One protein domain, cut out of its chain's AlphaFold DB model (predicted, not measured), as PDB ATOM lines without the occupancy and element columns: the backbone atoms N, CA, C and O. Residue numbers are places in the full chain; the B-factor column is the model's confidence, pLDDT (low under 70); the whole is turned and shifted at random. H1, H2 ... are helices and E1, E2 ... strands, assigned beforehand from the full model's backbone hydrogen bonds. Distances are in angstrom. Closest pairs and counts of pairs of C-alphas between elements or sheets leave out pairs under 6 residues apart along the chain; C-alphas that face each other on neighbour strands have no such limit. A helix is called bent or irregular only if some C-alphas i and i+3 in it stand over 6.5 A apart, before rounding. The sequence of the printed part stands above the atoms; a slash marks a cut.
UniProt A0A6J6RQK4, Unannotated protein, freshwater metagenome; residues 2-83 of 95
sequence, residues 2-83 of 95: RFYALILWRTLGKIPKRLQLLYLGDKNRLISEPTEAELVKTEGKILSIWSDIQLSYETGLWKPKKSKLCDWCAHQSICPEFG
ATOM      1  N   ARG A   2     -39.382 -37.401   8.408       95.69
ATOM      2  CA  ARG A   2     -39.921 -36.047   8.144       95.69
ATOM      3  C   ARG A   2     -41.305 -35.756   8.752       95.69
ATOM      4  O   ARG A   2     -41.571 -34.604   9.059       95.69
ATOM      5  N   PHE A   3     -42.131 -36.776   9.013       96.75
ATOM      6  CA  PHE A   3     -43.386 -36.627   9.764       96.75
ATOM      7  C   PHE A   3     -43.176 -35.938  11.123       96.75
ATOM      8  O   PHE A   3     -43.803 -34.926  11.401       96.75
ATOM      9  N   TYR A   4     -42.238 -36.419  11.942       95.56
ATOM     10  CA  TYR A   4     -41.982 -35.820  13.258       95.56
ATOM     11  C   TYR A   4     -41.440 -34.395  13.155       95.56
ATOM     12  O   TYR A   4     -41.795 -33.543  13.960       95.56
ATOM     13  N   ALA A   5     -40.619 -34.121  12.140       97.56
ATOM     14  CA  ALA A   5     -40.137 -32.771  11.873       97.56
ATOM     15  C   ALA A   5     -41.285 -31.811  11.536       97.56
ATOM     16  O   ALA A   5     -41.312 -30.693  12.043       97.56
ATOM     17  N   LEU A   6     -42.242 -32.273  10.727       98.31
ATOM     18  CA  LEU A   6     -43.459 -31.539  10.405       98.31
ATOM     19  C   LEU A   6     -44.301 -31.281  11.662       98.31
ATOM     20  O   LEU A   6     -44.689 -30.141  11.891       98.31
ATOM     21  N   ILE A   7     -44.536 -32.296  12.501       97.31
ATOM     22  CA  ILE A   7     -45.300 -32.125  13.746       97.31
ATOM     23  C   ILE A   7     -44.620 -31.116  14.674       97.31
ATOM     24  O   ILE A   7     -45.285 -30.206  15.164       97.31
ATOM     25  N   LEU A   8     -43.302 -31.213  14.877       97.19
ATOM     26  CA  LEU A   8     -42.554 -30.233  15.672       97.19
ATOM     27  C   LEU A   8     -42.677 -28.822  15.094       97.19
ATOM     28  O   LEU A   8     -42.898 -27.874  15.840       97.19
ATOM     29  N   TRP A   9     -42.587 -28.672  13.773       98.12
ATOM     30  CA  TRP A   9     -42.744 -27.367  13.142       98.12
ATOM     31  C   TRP A   9     -44.156 -26.798  13.325       98.12
ATOM     32  O   TRP A   9     -44.286 -25.644  13.722       98.12
ATOM     33  N   ARG A  10     -45.210 -27.596  13.116       97.81
ATOM     34  CA  ARG A  10     -46.606 -27.151  13.277       97.81
ATOM     35  C   ARG A  10     -46.985 -26.866  14.731       97.81
ATOM     36  O   ARG A  10     -47.790 -25.976  14.973       97.81
ATOM     37  N   THR A  11     -46.397 -27.580  15.688       98.00
ATOM     38  CA  THR A  11     -46.685 -27.400  17.122       98.00
ATOM     39  C   THR A  11     -45.854 -26.296  17.770       98.00
ATOM     40  O   THR A  11     -46.359 -25.580  18.627       98.00
ATOM     41  N   LEU A  12     -44.587 -26.139  17.372       97.50
ATOM     42  CA  LEU A  12     -43.633 -25.225  18.017       97.50
ATOM     43  C   LEU A  12     -43.256 -24.010  17.156       97.50
ATOM     44  O   LEU A  12     -42.489 -23.155  17.600       97.50
ATOM     45  N   GLY A  13     -43.714 -23.949  15.905       97.56
ATOM     46  CA  GLY A  13     -43.408 -22.871  14.961       97.56
ATOM     47  C   GLY A  13     -41.962 -22.851  14.449       97.56
ATOM     48  O   GLY A  13     -41.564 -21.896  13.787       97.56
ATOM     49  N   LYS A  14     -41.151 -23.880  14.737       97.31
ATOM     50  CA  LYS A  14     -39.727 -23.942  14.356       97.31
ATOM     51  C   LYS A  14     -39.375 -25.259  13.673       97.31
ATOM     52  O   LYS A  14     -39.654 -26.330  14.205       97.31
ATOM     53  N   ILE A  15     -38.698 -25.178  12.528       97.88
ATOM     54  CA  ILE A  15     -38.163 -26.358  11.838       97.88
ATOM     55  C   ILE A  15     -36.954 -26.890  12.628       97.88
ATOM     56  O   ILE A  15     -36.038 -26.118  12.936       97.88
ATOM     57  N   PRO A  16     -36.911 -28.191  12.976       97.44
ATOM     58  CA  PRO A  16     -35.754 -28.763  13.651       97.44
ATOM     59  C   PRO A  16     -34.535 -28.739  12.730       97.44
ATOM     60  O   PRO A  16     -34.613 -29.128  11.569       97.44
ATOM     61  N   LYS A  17     -33.373 -28.355  13.265       96.81
ATOM     62  CA  LYS A  17     -32.133 -28.243  12.475       96.81
ATOM     63  C   LYS A  17     -31.647 -29.579  11.908       96.81
ATOM     64  O   LYS A  17     -30.911 -29.599  10.931       96.81
ATOM     65  N   ARG A  18     -32.001 -30.698  12.549       96.56
ATOM     66  CA  ARG A  18     -31.481 -32.023  12.210       96.56
ATOM     67  C   ARG A  18     -32.425 -33.132  12.658       96.56
ATOM     68  O   ARG A  18     -32.988 -33.071  13.745       96.56
ATOM     69  N   LEU A  19     -32.511 -34.178  11.845       96.62
ATOM     70  CA  LEU A  19     -33.105 -35.471  12.171       96.62
ATOM     71  C   LEU A  19     -32.006 -36.529  12.182       96.62
ATOM     72  O   LEU A  19     -31.107 -36.500  11.338       96.62
ATOM     73  N   GLN A  20     -32.088 -37.463  13.125       95.75
ATOM     74  CA  GLN A  20     -31.164 -38.586  13.222       95.75
ATOM     75  C   GLN A  20     -31.939 -39.882  13.449       95.75
ATOM     76  O   GLN A  20     -32.805 -39.943  14.318       95.75
ATOM     77  N   LEU A  21     -31.621 -40.906  12.664       96.25
ATOM     78  CA  LEU A  21     -32.070 -42.278  12.872       96.25
ATOM     79  C   LEU A  21     -30.869 -43.093  13.345       96.25
ATOM     80  O   LEU A  21     -29.899 -43.235  12.602       96.25
ATOM     81  N   LEU A  22     -30.926 -43.579  14.583       95.50
ATOM     82  CA  LEU A  22     -29.865 -44.367  15.206       95.50
ATOM     83  C   LEU A  22     -30.169 -45.858  15.041       95.50
ATOM     84  O   LEU A  22     -31.211 -46.330  15.494       95.50
ATOM     85  N   TYR A  23     -29.252 -46.594  14.422       95.75
ATOM     86  CA  TYR A  23     -29.284 -48.048  14.344       95.75
ATOM     87  C   TYR A  23     -28.505 -48.613  15.531       95.75
ATOM     88  O   TYR A  23     -27.287 -48.496  15.626       95.75
ATOM     89  N   LEU A  24     -29.227 -49.189  16.493       95.69
ATOM     90  CA  LEU A  24     -28.628 -49.618  17.761       95.69
ATOM     91  C   LEU A  24     -27.762 -50.879  17.620       95.69
ATOM     92  O   LEU A  24     -26.823 -51.052  18.391       95.69
ATOM     93  N   GLY A  25     -28.058 -51.738  16.639       95.88
ATOM     94  CA  GLY A  25     -27.358 -53.012  16.443       95.88
ATOM     95  C   GLY A  25     -25.922 -52.869  15.928       95.88
ATOM     96  O   GLY A  25     -25.066 -53.668  16.289       95.88
ATOM     97  N   ASP A  26     -25.644 -51.842  15.128       94.06
ATOM     98  CA  ASP A  26     -24.338 -51.604  14.496       94.06
ATOM     99  C   ASP A  26     -23.761 -50.211  14.810       94.06
ATOM    100  O   ASP A  26     -22.697 -49.846  14.312       94.06
ATOM    101  N   LYS A  27     -24.447 -49.433  15.662       92.81
ATOM    102  CA  LYS A  27     -24.112 -48.051  16.048       92.81
ATOM    103  C   LYS A  27     -24.057 -47.072  14.869       92.81
ATOM    104  O   LYS A  27     -23.545 -45.956  15.022       92.81
ATOM    105  N   ASN A  28     -24.604 -47.438  13.709       95.75
ATOM    106  CA  ASN A  28     -24.691 -46.534  12.573       95.75
ATOM    107  C   ASN A  28     -25.787 -45.489  12.784       95.75
ATOM    108  O   ASN A  28     -26.740 -45.667  13.544       95.75
ATOM    109  N   ARG A  29     -25.659 -44.357  12.088       95.50
ATOM    110  CA  ARG A  29     -26.676 -43.304  12.108       95.50
ATOM    111  C   ARG A  29     -26.905 -42.718  10.730       95.50
ATOM    112  O   ARG A  29     -25.955 -42.444  10.002       95.50
ATOM    113  N   LEU A  30     -28.167 -42.447  10.424       95.62
ATOM    114  CA  LEU A  30     -28.569 -41.667   9.263       95.62
ATOM    115  C   LEU A  30     -28.973 -40.267   9.721       95.62
ATOM    116  O   LEU A  30     -29.776 -40.123  10.639       95.62
ATOM    117  N   ILE A  31     -28.405 -39.240   9.089       96.12
ATOM    118  CA  ILE A  31     -28.656 -37.831   9.408       96.12
ATOM    119  C   ILE A  31     -29.329 -37.157   8.211       96.12
ATOM    120  O   ILE A  31     -28.938 -37.395   7.072       96.12
ATOM    121  N   SER A  32     -30.306 -36.287   8.468       94.94
ATOM    122  CA  SER A  32     -30.863 -35.380   7.459       94.94
ATOM    123  C   SER A  32     -31.203 -34.021   8.066       94.94
ATOM    124  O   SER A  32     -31.687 -33.966   9.197       94.94
ATOM    125  N   GLU A  33     -31.030 -32.942   7.312       97.25
ATOM    126  CA  GLU A  33     -31.409 -31.582   7.715       97.25
ATOM    127  C   GLU A  33     -32.669 -31.185   6.930       97.25
ATOM    128  O   GLU A  33     -32.598 -31.049   5.709       97.25
ATOM    129  N   PRO A  34     -33.850 -31.123   7.577       97.38
ATOM    130  CA  PRO A  34     -35.104 -30.937   6.863       97.38
ATOM    131  C   PRO A  34     -35.257 -29.491   6.393       97.38
ATOM    132  O   PRO A  34     -34.978 -28.551   7.137       97.38
ATOM    133  N   THR A  35     -35.771 -29.318   5.179       97.94
ATOM    134  CA  THR A  35     -36.135 -27.999   4.648       97.94
ATOM    135  C   THR A  35     -37.639 -27.783   4.710       97.94
ATOM    136  O   THR A  35     -38.420 -28.734   4.713       97.94
ATOM    137  N   GLU A  36     -38.062 -26.523   4.702       98.06
ATOM    138  CA  GLU A  36     -39.479 -26.162   4.663       98.06
ATOM    139  C   GLU A  36     -40.220 -26.831   3.497       98.06
ATOM    140  O   GLU A  36     -41.245 -27.481   3.700       98.06
ATOM    141  N   ALA A  37     -39.655 -26.765   2.289       98.38
ATOM    142  CA  ALA A  37     -40.245 -27.363   1.093       98.38
ATOM    143  C   ALA A  37     -40.427 -28.888   1.220       98.38
ATOM    144  O   ALA A  37     -41.447 -29.439   0.798       98.38
ATOM    145  N   GLU A  38     -39.466 -29.587   1.833       97.69
ATOM    146  CA  GLU A  38     -39.599 -31.019   2.111       97.69
ATOM    147  C   GLU A  38     -40.728 -31.319   3.108       97.69
ATOM    148  O   GLU A  38     -41.419 -32.336   2.968       97.69
ATOM    149  N   LEU A  39     -40.915 -30.461   4.116       98.38
ATOM    150  CA  LEU A  39     -41.966 -30.622   5.119       98.38
ATOM    151  C   LEU A  39     -43.349 -30.322   4.542       98.38
ATOM    152  O   LEU A  39     -44.254 -31.126   4.750       98.38
ATOM    153  N   VAL A  40     -43.494 -29.270   3.733       98.50
ATOM    154  CA  VAL A  40     -44.740 -28.964   3.003       98.50
ATOM    155  C   VAL A  40     -45.131 -30.124   2.083       98.50
ATOM    156  O   VAL A  40     -46.270 -30.585   2.097       98.50
ATOM    157  N   LYS A  41     -44.177 -30.686   1.330       98.38
ATOM    158  CA  LYS A  41     -44.439 -31.872   0.499       98.38
ATOM    159  C   LYS A  41     -44.834 -33.092   1.337       98.38
ATOM    160  O   LYS A  41     -45.666 -33.898   0.916       98.38
ATOM    161  N   THR A  42     -44.219 -33.253   2.509       98.12
ATOM    162  CA  THR A  42     -44.550 -34.341   3.439       98.12
ATOM    163  C   THR A  42     -45.976 -34.192   3.967       98.12
ATOM    164  O   THR A  42     -46.709 -35.177   3.973       98.12
ATOM    165  N   GLU A  43     -46.387 -32.979   4.334       98.38
ATOM    166  CA  GLU A  43     -47.751 -32.658   4.762       98.38
ATOM    167  C   GLU A  43     -48.774 -32.973   3.672       98.38
ATOM    168  O   GLU A  43     -49.716 -33.722   3.922       98.38
ATOM    169  N   GLY A  44     -48.534 -32.517   2.439       98.56
ATOM    170  CA  GLY A  44     -49.410 -32.829   1.309       98.56
ATOM    171  C   GLY A  44     -49.576 -34.336   1.085       98.56
ATOM    172  O   GLY A  44     -50.686 -34.814   0.864       98.56
ATOM    173  N   LYS A  45     -48.495 -35.117   1.218       98.31
ATOM    174  CA  LYS A  45     -48.567 -36.582   1.119       98.31
ATOM    175  C   LYS A  45     -49.401 -37.205   2.245       98.31
ATOM    176  O   LYS A  45     -50.134 -38.151   1.983       98.31
ATOM    177  N   ILE A  46     -49.272 -36.712   3.476       98.12
ATOM    178  CA  ILE A  46     -50.048 -37.209   4.623       98.12
ATOM    179  C   ILE A  46     -51.534 -36.940   4.405       98.12
ATOM    180  O   ILE A  46     -52.332 -37.863   4.529       98.12
ATOM    181  N   LEU A  47     -51.885 -35.707   4.038       98.25
ATOM    182  CA  LEU A  47     -53.272 -35.314   3.795       98.25
ATOM    183  C   LEU A  47     -53.885 -36.108   2.640       98.25
ATOM    184  O   LEU A  47     -54.996 -36.598   2.774       98.25
ATOM    185  N   SER A  48     -53.137 -36.327   1.555       98.31
ATOM    186  CA  SER A  48     -53.590 -37.172   0.443       98.31
ATOM    187  C   SER A  48     -53.871 -38.611   0.884       98.31
ATOM    188  O   SER A  48     -54.915 -39.150   0.541       98.31
ATOM    189  N   ILE A  49     -52.974 -39.226   1.666       97.19
ATOM    190  CA  ILE A  49     -53.192 -40.583   2.193       97.19
ATOM    191  C   ILE A  49     -54.418 -40.611   3.111       97.19
ATOM    192  O   ILE A  49     -55.194 -41.561   3.066       97.19
ATOM    193  N   TRP A  50     -54.600 -39.584   3.941       97.75
ATOM    194  CA  TRP A  50     -55.756 -39.484   4.825       97.75
ATOM    195  C   TRP A  50     -57.068 -39.388   4.043       97.75
ATOM    196  O   TRP A  50     -57.992 -40.143   4.329       97.75
ATOM    197  N   SER A  51     -57.133 -38.538   3.018       97.94
ATOM    198  CA  SER A  51     -58.309 -38.436   2.148       97.94
ATOM    199  C   SER A  51     -58.636 -39.761   1.455       97.94
ATOM    200  O   SER A  51     -59.802 -40.145   1.407       97.94
ATOM    201  N   ASP A  52     -57.623 -40.496   0.984       96.75
ATOM    202  CA  ASP A  52     -57.822 -41.825   0.392       96.75
ATOM    203  C   ASP A  52     -58.382 -42.826   1.419       96.75
ATOM    204  O   ASP A  52     -59.287 -43.596   1.101       96.75
ATOM    205  N   ILE A  53     -57.886 -42.796   2.664       95.44
ATOM    206  CA  ILE A  53     -58.396 -43.637   3.758       95.44
ATOM    207  C   ILE A  53     -59.860 -43.306   4.061       95.44
ATOM    208  O   ILE A  53     -60.668 -44.225   4.188       95.44
ATOM    209  N   GLN A  54     -60.211 -42.020   4.159       96.00
ATOM    210  CA  GLN A  54     -61.593 -41.594   4.404       96.00
ATOM    211  C   GLN A  54     -62.524 -42.082   3.295       96.00
ATOM    212  O   GLN A  54     -63.535 -42.716   3.584       96.00
ATOM    213  N   LEU A  55     -62.140 -41.892   2.031       95.75
ATOM    214  CA  LEU A  55     -62.930 -42.353   0.894       95.75
ATOM    215  C   LEU A  55     -63.097 -43.881   0.890       95.75
ATOM    216  O   LEU A  55     -64.189 -44.391   0.639       95.75
ATOM    217  N   SER A  56     -62.030 -44.632   1.174       94.69
ATOM    218  CA  SER A  56     -62.098 -46.094   1.290       94.69
ATOM    219  C   SER A  56     -63.004 -46.550   2.431       94.69
ATOM    220  O   SER A  56     -63.722 -47.538   2.279       94.69
ATOM    221  N   TYR A  57     -63.007 -45.828   3.551       92.75
ATOM    222  CA  TYR A  57     -63.905 -46.099   4.669       92.75
ATOM    223  C   TYR A  57     -65.370 -45.822   4.304       92.75
ATOM    224  O   TYR A  57     -66.209 -46.701   4.477       92.75
ATOM    225  N   GLU A  58     -65.663 -44.652   3.734       92.44
ATOM    226  CA  GLU A  58     -67.017 -44.236   3.339       92.44
ATOM    227  C   GLU A  58     -67.629 -45.152   2.273       92.44
ATOM    228  O   GLU A  58     -68.806 -45.500   2.336       92.44
ATOM    229  N   THR A  59     -66.829 -45.565   1.290       93.12
ATOM    230  CA  THR A  59     -67.293 -46.414   0.181       93.12
ATOM    231  C   THR A  59     -67.242 -47.907   0.496       93.12
ATOM    232  O   THR A  59     -67.781 -48.714  -0.261       93.12
ATOM    233  N   GLY A  60     -66.542 -48.302   1.560       91.56
ATOM    234  CA  GLY A  60     -66.199 -49.697   1.834       91.56
ATOM    235  C   GLY A  60     -65.182 -50.305   0.860       91.56
ATOM    236  O   GLY A  60     -64.885 -51.496   0.951       91.56
ATOM    237  N   LEU A  61     -64.635 -49.522  -0.078       91.06
ATOM    238  CA  LEU A  61     -63.738 -50.016  -1.119       91.06
ATOM    239  C   LEU A  61     -62.268 -49.856  -0.717       91.06
ATOM    240  O   LEU A  61     -61.661 -48.793  -0.871       91.06
ATOM    241  N   TRP A  62     -61.663 -50.964  -0.293       91.94
ATOM    242  CA  TRP A  62     -60.239 -51.062   0.038       91.94
ATOM    243  C   TRP A  62     -59.474 -51.718  -1.106       91.94
ATOM    244  O   TRP A  62     -59.385 -52.942  -1.202       91.94
ATOM    245  N   LYS A  63     -58.942 -50.897  -2.016       90.19
ATOM    246  CA  LYS A  63     -58.257 -51.390  -3.217       90.19
ATOM    247  C   LYS A  63     -56.891 -51.982  -2.850       90.19
ATOM    248  O   LYS A  63     -56.035 -51.247  -2.352       90.19
ATOM    249  N   PRO A  64     -56.640 -53.273  -3.119       93.75
ATOM    250  CA  PRO A  64     -55.311 -53.823  -2.940       93.75
ATOM    251  C   PRO A  64     -54.361 -53.289  -4.022       93.75
ATOM    252  O   PRO A  64     -54.772 -52.836  -5.090       93.75
ATOM    253  N   LYS A  65     -53.057 -53.341  -3.739       93.06
ATOM    254  CA  LYS A  65     -52.012 -52.977  -4.699       93.06
ATOM    255  C   LYS A  65     -50.895 -54.007  -4.666       93.06
ATOM    256  O   LYS A  65     -50.086 -54.025  -3.735       93.06
ATOM    257  N   LYS A  66     -50.823 -54.833  -5.707       94.44
ATOM    258  CA  LYS A  66     -49.762 -55.830  -5.851       94.44
ATOM    259  C   LYS A  66     -48.397 -55.156  -6.037       94.44
ATOM    260  O   LYS A  66     -48.244 -54.224  -6.825       94.44
ATOM    261  N   SER A  67     -47.395 -55.609  -5.287       96.19
ATOM    262  CA  SER A  67     -46.008 -55.133  -5.368       96.19
ATOM    263  C   SER A  67     -45.042 -56.206  -4.863       96.19
ATOM    264  O   SER A  67     -45.477 -57.199  -4.290       96.19
ATOM    265  N   LYS A  68     -43.727 -55.987  -4.996       96.38
ATOM    266  CA  LYS A  68     -42.708 -56.895  -4.430       96.38
ATOM    267  C   LYS A  68     -42.815 -57.060  -2.908       96.38
ATOM    268  O   LYS A  68     -42.397 -58.073  -2.373       96.38
ATOM    269  N   LEU A  69     -43.389 -56.081  -2.204       96.19
ATOM    270  CA  LEU A  69     -43.609 -56.187  -0.758       96.19
ATOM    271  C   LEU A  69     -44.707 -57.194  -0.406       96.19
ATOM    272  O   LEU A  69     -44.790 -57.611   0.747       96.19
ATOM    273  N   CYS A  70     -45.546 -57.591  -1.371       96.94
ATOM    274  CA  CYS A  70     -46.557 -58.607  -1.128       96.94
ATOM    275  C   CYS A  70     -45.924 -59.911  -0.652       96.94
ATOM    276  O   CYS A  70     -46.516 -60.519   0.227       96.94
ATOM    277  N   ASP A  71     -44.729 -60.282  -1.126       95.81
ATOM    278  CA  ASP A  71     -44.024 -61.520  -0.756       95.81
ATOM    279  C   ASP A  71     -43.803 -61.654   0.759       95.81
ATOM    280  O   ASP A  71     -43.702 -62.765   1.271       95.81
ATOM    281  N   TRP A  72     -43.739 -60.532   1.484       96.75
ATOM    282  CA  TRP A  72     -43.519 -60.483   2.936       96.75
ATOM    283  C   TRP A  72     -44.740 -59.932   3.697       96.75
ATOM    284  O   TRP A  72     -44.640 -59.552   4.864       96.75
ATOM    285  N   CYS A  73     -45.899 -59.829   3.042       96.69
ATOM    286  CA  CYS A  73     -47.106 -59.270   3.643       96.69
ATOM    287  C   CYS A  73     -47.785 -60.283   4.575       96.69
ATOM    288  O   CYS A  73     -48.240 -61.337   4.138       96.69
ATOM    289  N   ALA A  74     -47.963 -59.911   5.844       96.69
ATOM    290  CA  ALA A  74     -48.646 -60.741   6.841       96.69
ATOM    291  C   ALA A  74     -50.145 -60.991   6.551       96.69
ATOM    292  O   ALA A  74     -50.751 -61.854   7.174       96.69
ATOM    293  N   HIS A  75     -50.749 -60.254   5.610       95.94
ATOM    294  CA  HIS A  75     -52.185 -60.304   5.309       95.94
ATOM    295  C   HIS A  75     -52.516 -61.040   3.999       95.94
ATOM    296  O   HIS A  75     -53.637 -60.923   3.509       95.94
ATOM    297  N   GLN A  76     -51.568 -61.770   3.392       96.31
ATOM    298  CA  GLN A  76     -51.806 -62.465   2.115       96.31
ATOM    299  C   GLN A  76     -53.047 -63.374   2.145       96.31
ATOM    300  O   GLN A  76     -53.816 -63.359   1.189       96.31
ATOM    301  N   SER A  77     -53.281 -64.102   3.244       96.56
ATOM    302  CA  SER A  77     -54.402 -65.049   3.385       96.56
ATOM    303  C   SER A  77     -55.791 -64.412   3.279       96.56
ATOM    304  O   SER A  77     -56.748 -65.094   2.926       96.56
ATOM    305  N   ILE A  78     -55.908 -63.111   3.558       95.75
ATOM    306  CA  ILE A  78     -57.168 -62.350   3.500       95.75
ATOM    307  C   ILE A  78     -57.185 -61.315   2.364       95.75
ATOM    308  O   ILE A  78     -58.141 -60.559   2.223       95.75
ATOM    309  N   CYS A  79     -56.128 -61.245   1.553       95.75
ATOM    310  CA  CYS A  79     -55.984 -60.234   0.513       95.75
ATOM    311  C   CYS A  79     -56.686 -60.660  -0.796       95.75
ATOM    312  O   CYS A  79     -56.377 -61.740  -1.309       95.75
ATOM    313  N   PRO A  80     -57.529 -59.806  -1.414       94.81
ATOM    314  CA  PRO A  80     -58.224 -60.132  -2.665       94.81
ATOM    315  C   PRO A  80     -57.307 -60.466  -3.848       94.81
ATOM    316  O   PRO A  80     -57.662 -61.294  -4.681       94.81
ATOM    317  N   GLU A  81     -56.097 -59.897  -3.905       96.25
ATOM    318  CA  GLU A  81     -55.095 -60.208  -4.949       96.25
ATOM    319  C   GLU A  81     -54.626 -61.671  -4.933       96.25
ATOM    320  O   GLU A  81     -54.021 -62.144  -5.895       96.25
ATOM    321  N   PHE A  82     -54.885 -62.378  -3.833       95.94
ATOM    322  CA  PHE A  82     -54.559 -63.787  -3.628       95.94
ATOM    323  C   PHE A  82     -55.822 -64.640  -3.420       95.94
ATOM    324  O   PHE A  82     -55.732 -65.766  -2.942       95.94
ATOM    325  N   GLY A  83     -57.003 -64.108  -3.766       95.06
ATOM    326  CA  GLY A  83     -58.295 -64.779  -3.583       95.06
ATOM    327  C   GLY A  83     -58.828 -64.767  -2.145       95.06
ATOM    328  O   GLY A  83     -59.843 -65.403  -1.871       95.06
TER     329      GLY A  83
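What this domain is: This is residues 2 to 83 of the 95 residues of the protein "Unannotated protein" of freshwater metagenome (UniProt A0A6J6RQK4). The shape is an open, arch-like frame: the long helix H2 is the crossbar, the hairpin of E1 and E2 is a leg at its beginning, and after H2 the chain turns off through residues 60 to 67 to the short helix H3, which makes the foot of a second leg. H1 packs on residues 38 to 43 of H2, crossing it at a wide angle, and the space between the two legs is empty. The printed part has 82 residues, with three named helices and two named strands in the order H1, E1, E2, H2, H3; the sheet, in the order E1 - E2, is antiparallel, and the class is mostly helix. It is only just extended, close to loose, with a radius of gyration of the C-alphas of 17.7 A, and its outline is flat, spanning 47 by 37 by 17 A.

Where its parts are: H1 is residues 2 to 12, beginning at C-alpha 2 at (-39.921, -36.047, 8.144) and measuring 15.1 A from first to last C-alpha. E1 is residues 19 to 22, 9.9 A long, and E2 is residues 29 to 32, 10.1 A long. H2, residues 36 to 59, begins at C-alpha 36 at (-39.479, -26.162, 4.663) and is 34.7 A long. H3, residues 68 to 72, is 8.2 A long and ends at C-alpha 72 at (-43.519, -60.483, 2.936). H3 is neither bent nor irregular, but only just: C-alphas 68 and 71 are 6.1 A apart.

How they stand to each other: H1 touches H2, which meets it with residues 38 to 43 alone; the closest C-alphas are those of Leu 6 and Leu 39, 5.6 A apart. Their lines are about perpendicular, at 78 degrees. The closest C-alphas of H1 and E1 are those of Ala 5 and Leu 19, 7.5 A apart. E1 and E2 form an antiparallel hairpin, with 168 degrees between their directions; N 19 and O 32 are within hydrogen-bond range at 2.8 A, as are N 30 and O 21 at 2.9 A. E1 and H2 are apart, and so are H1 and E2. H3 touches no helix and is apart from both strands. In H1 and H2 every O i to N i+4 pair is within hydrogen-bond range; in H3 it is 0 of 1, while 2 of 2 O i to N i+3 pairs are.

The domain as a whole: The C-alphas farthest apart are those of Lys 14 and Gly 83, at 48.3 A. Residues 23 to 28, residues 54 to 60, of which 54 to 59 belong to H2, and residues 71 to 78 stand free. The link from E2 to H2 is tight, those from H1 to E1, E1 to E2 and H2 to H3 are short, and no link is long. The printed part has no cut. The mean pLDDT of the printed part is 96.2, and no printed residue is under 70.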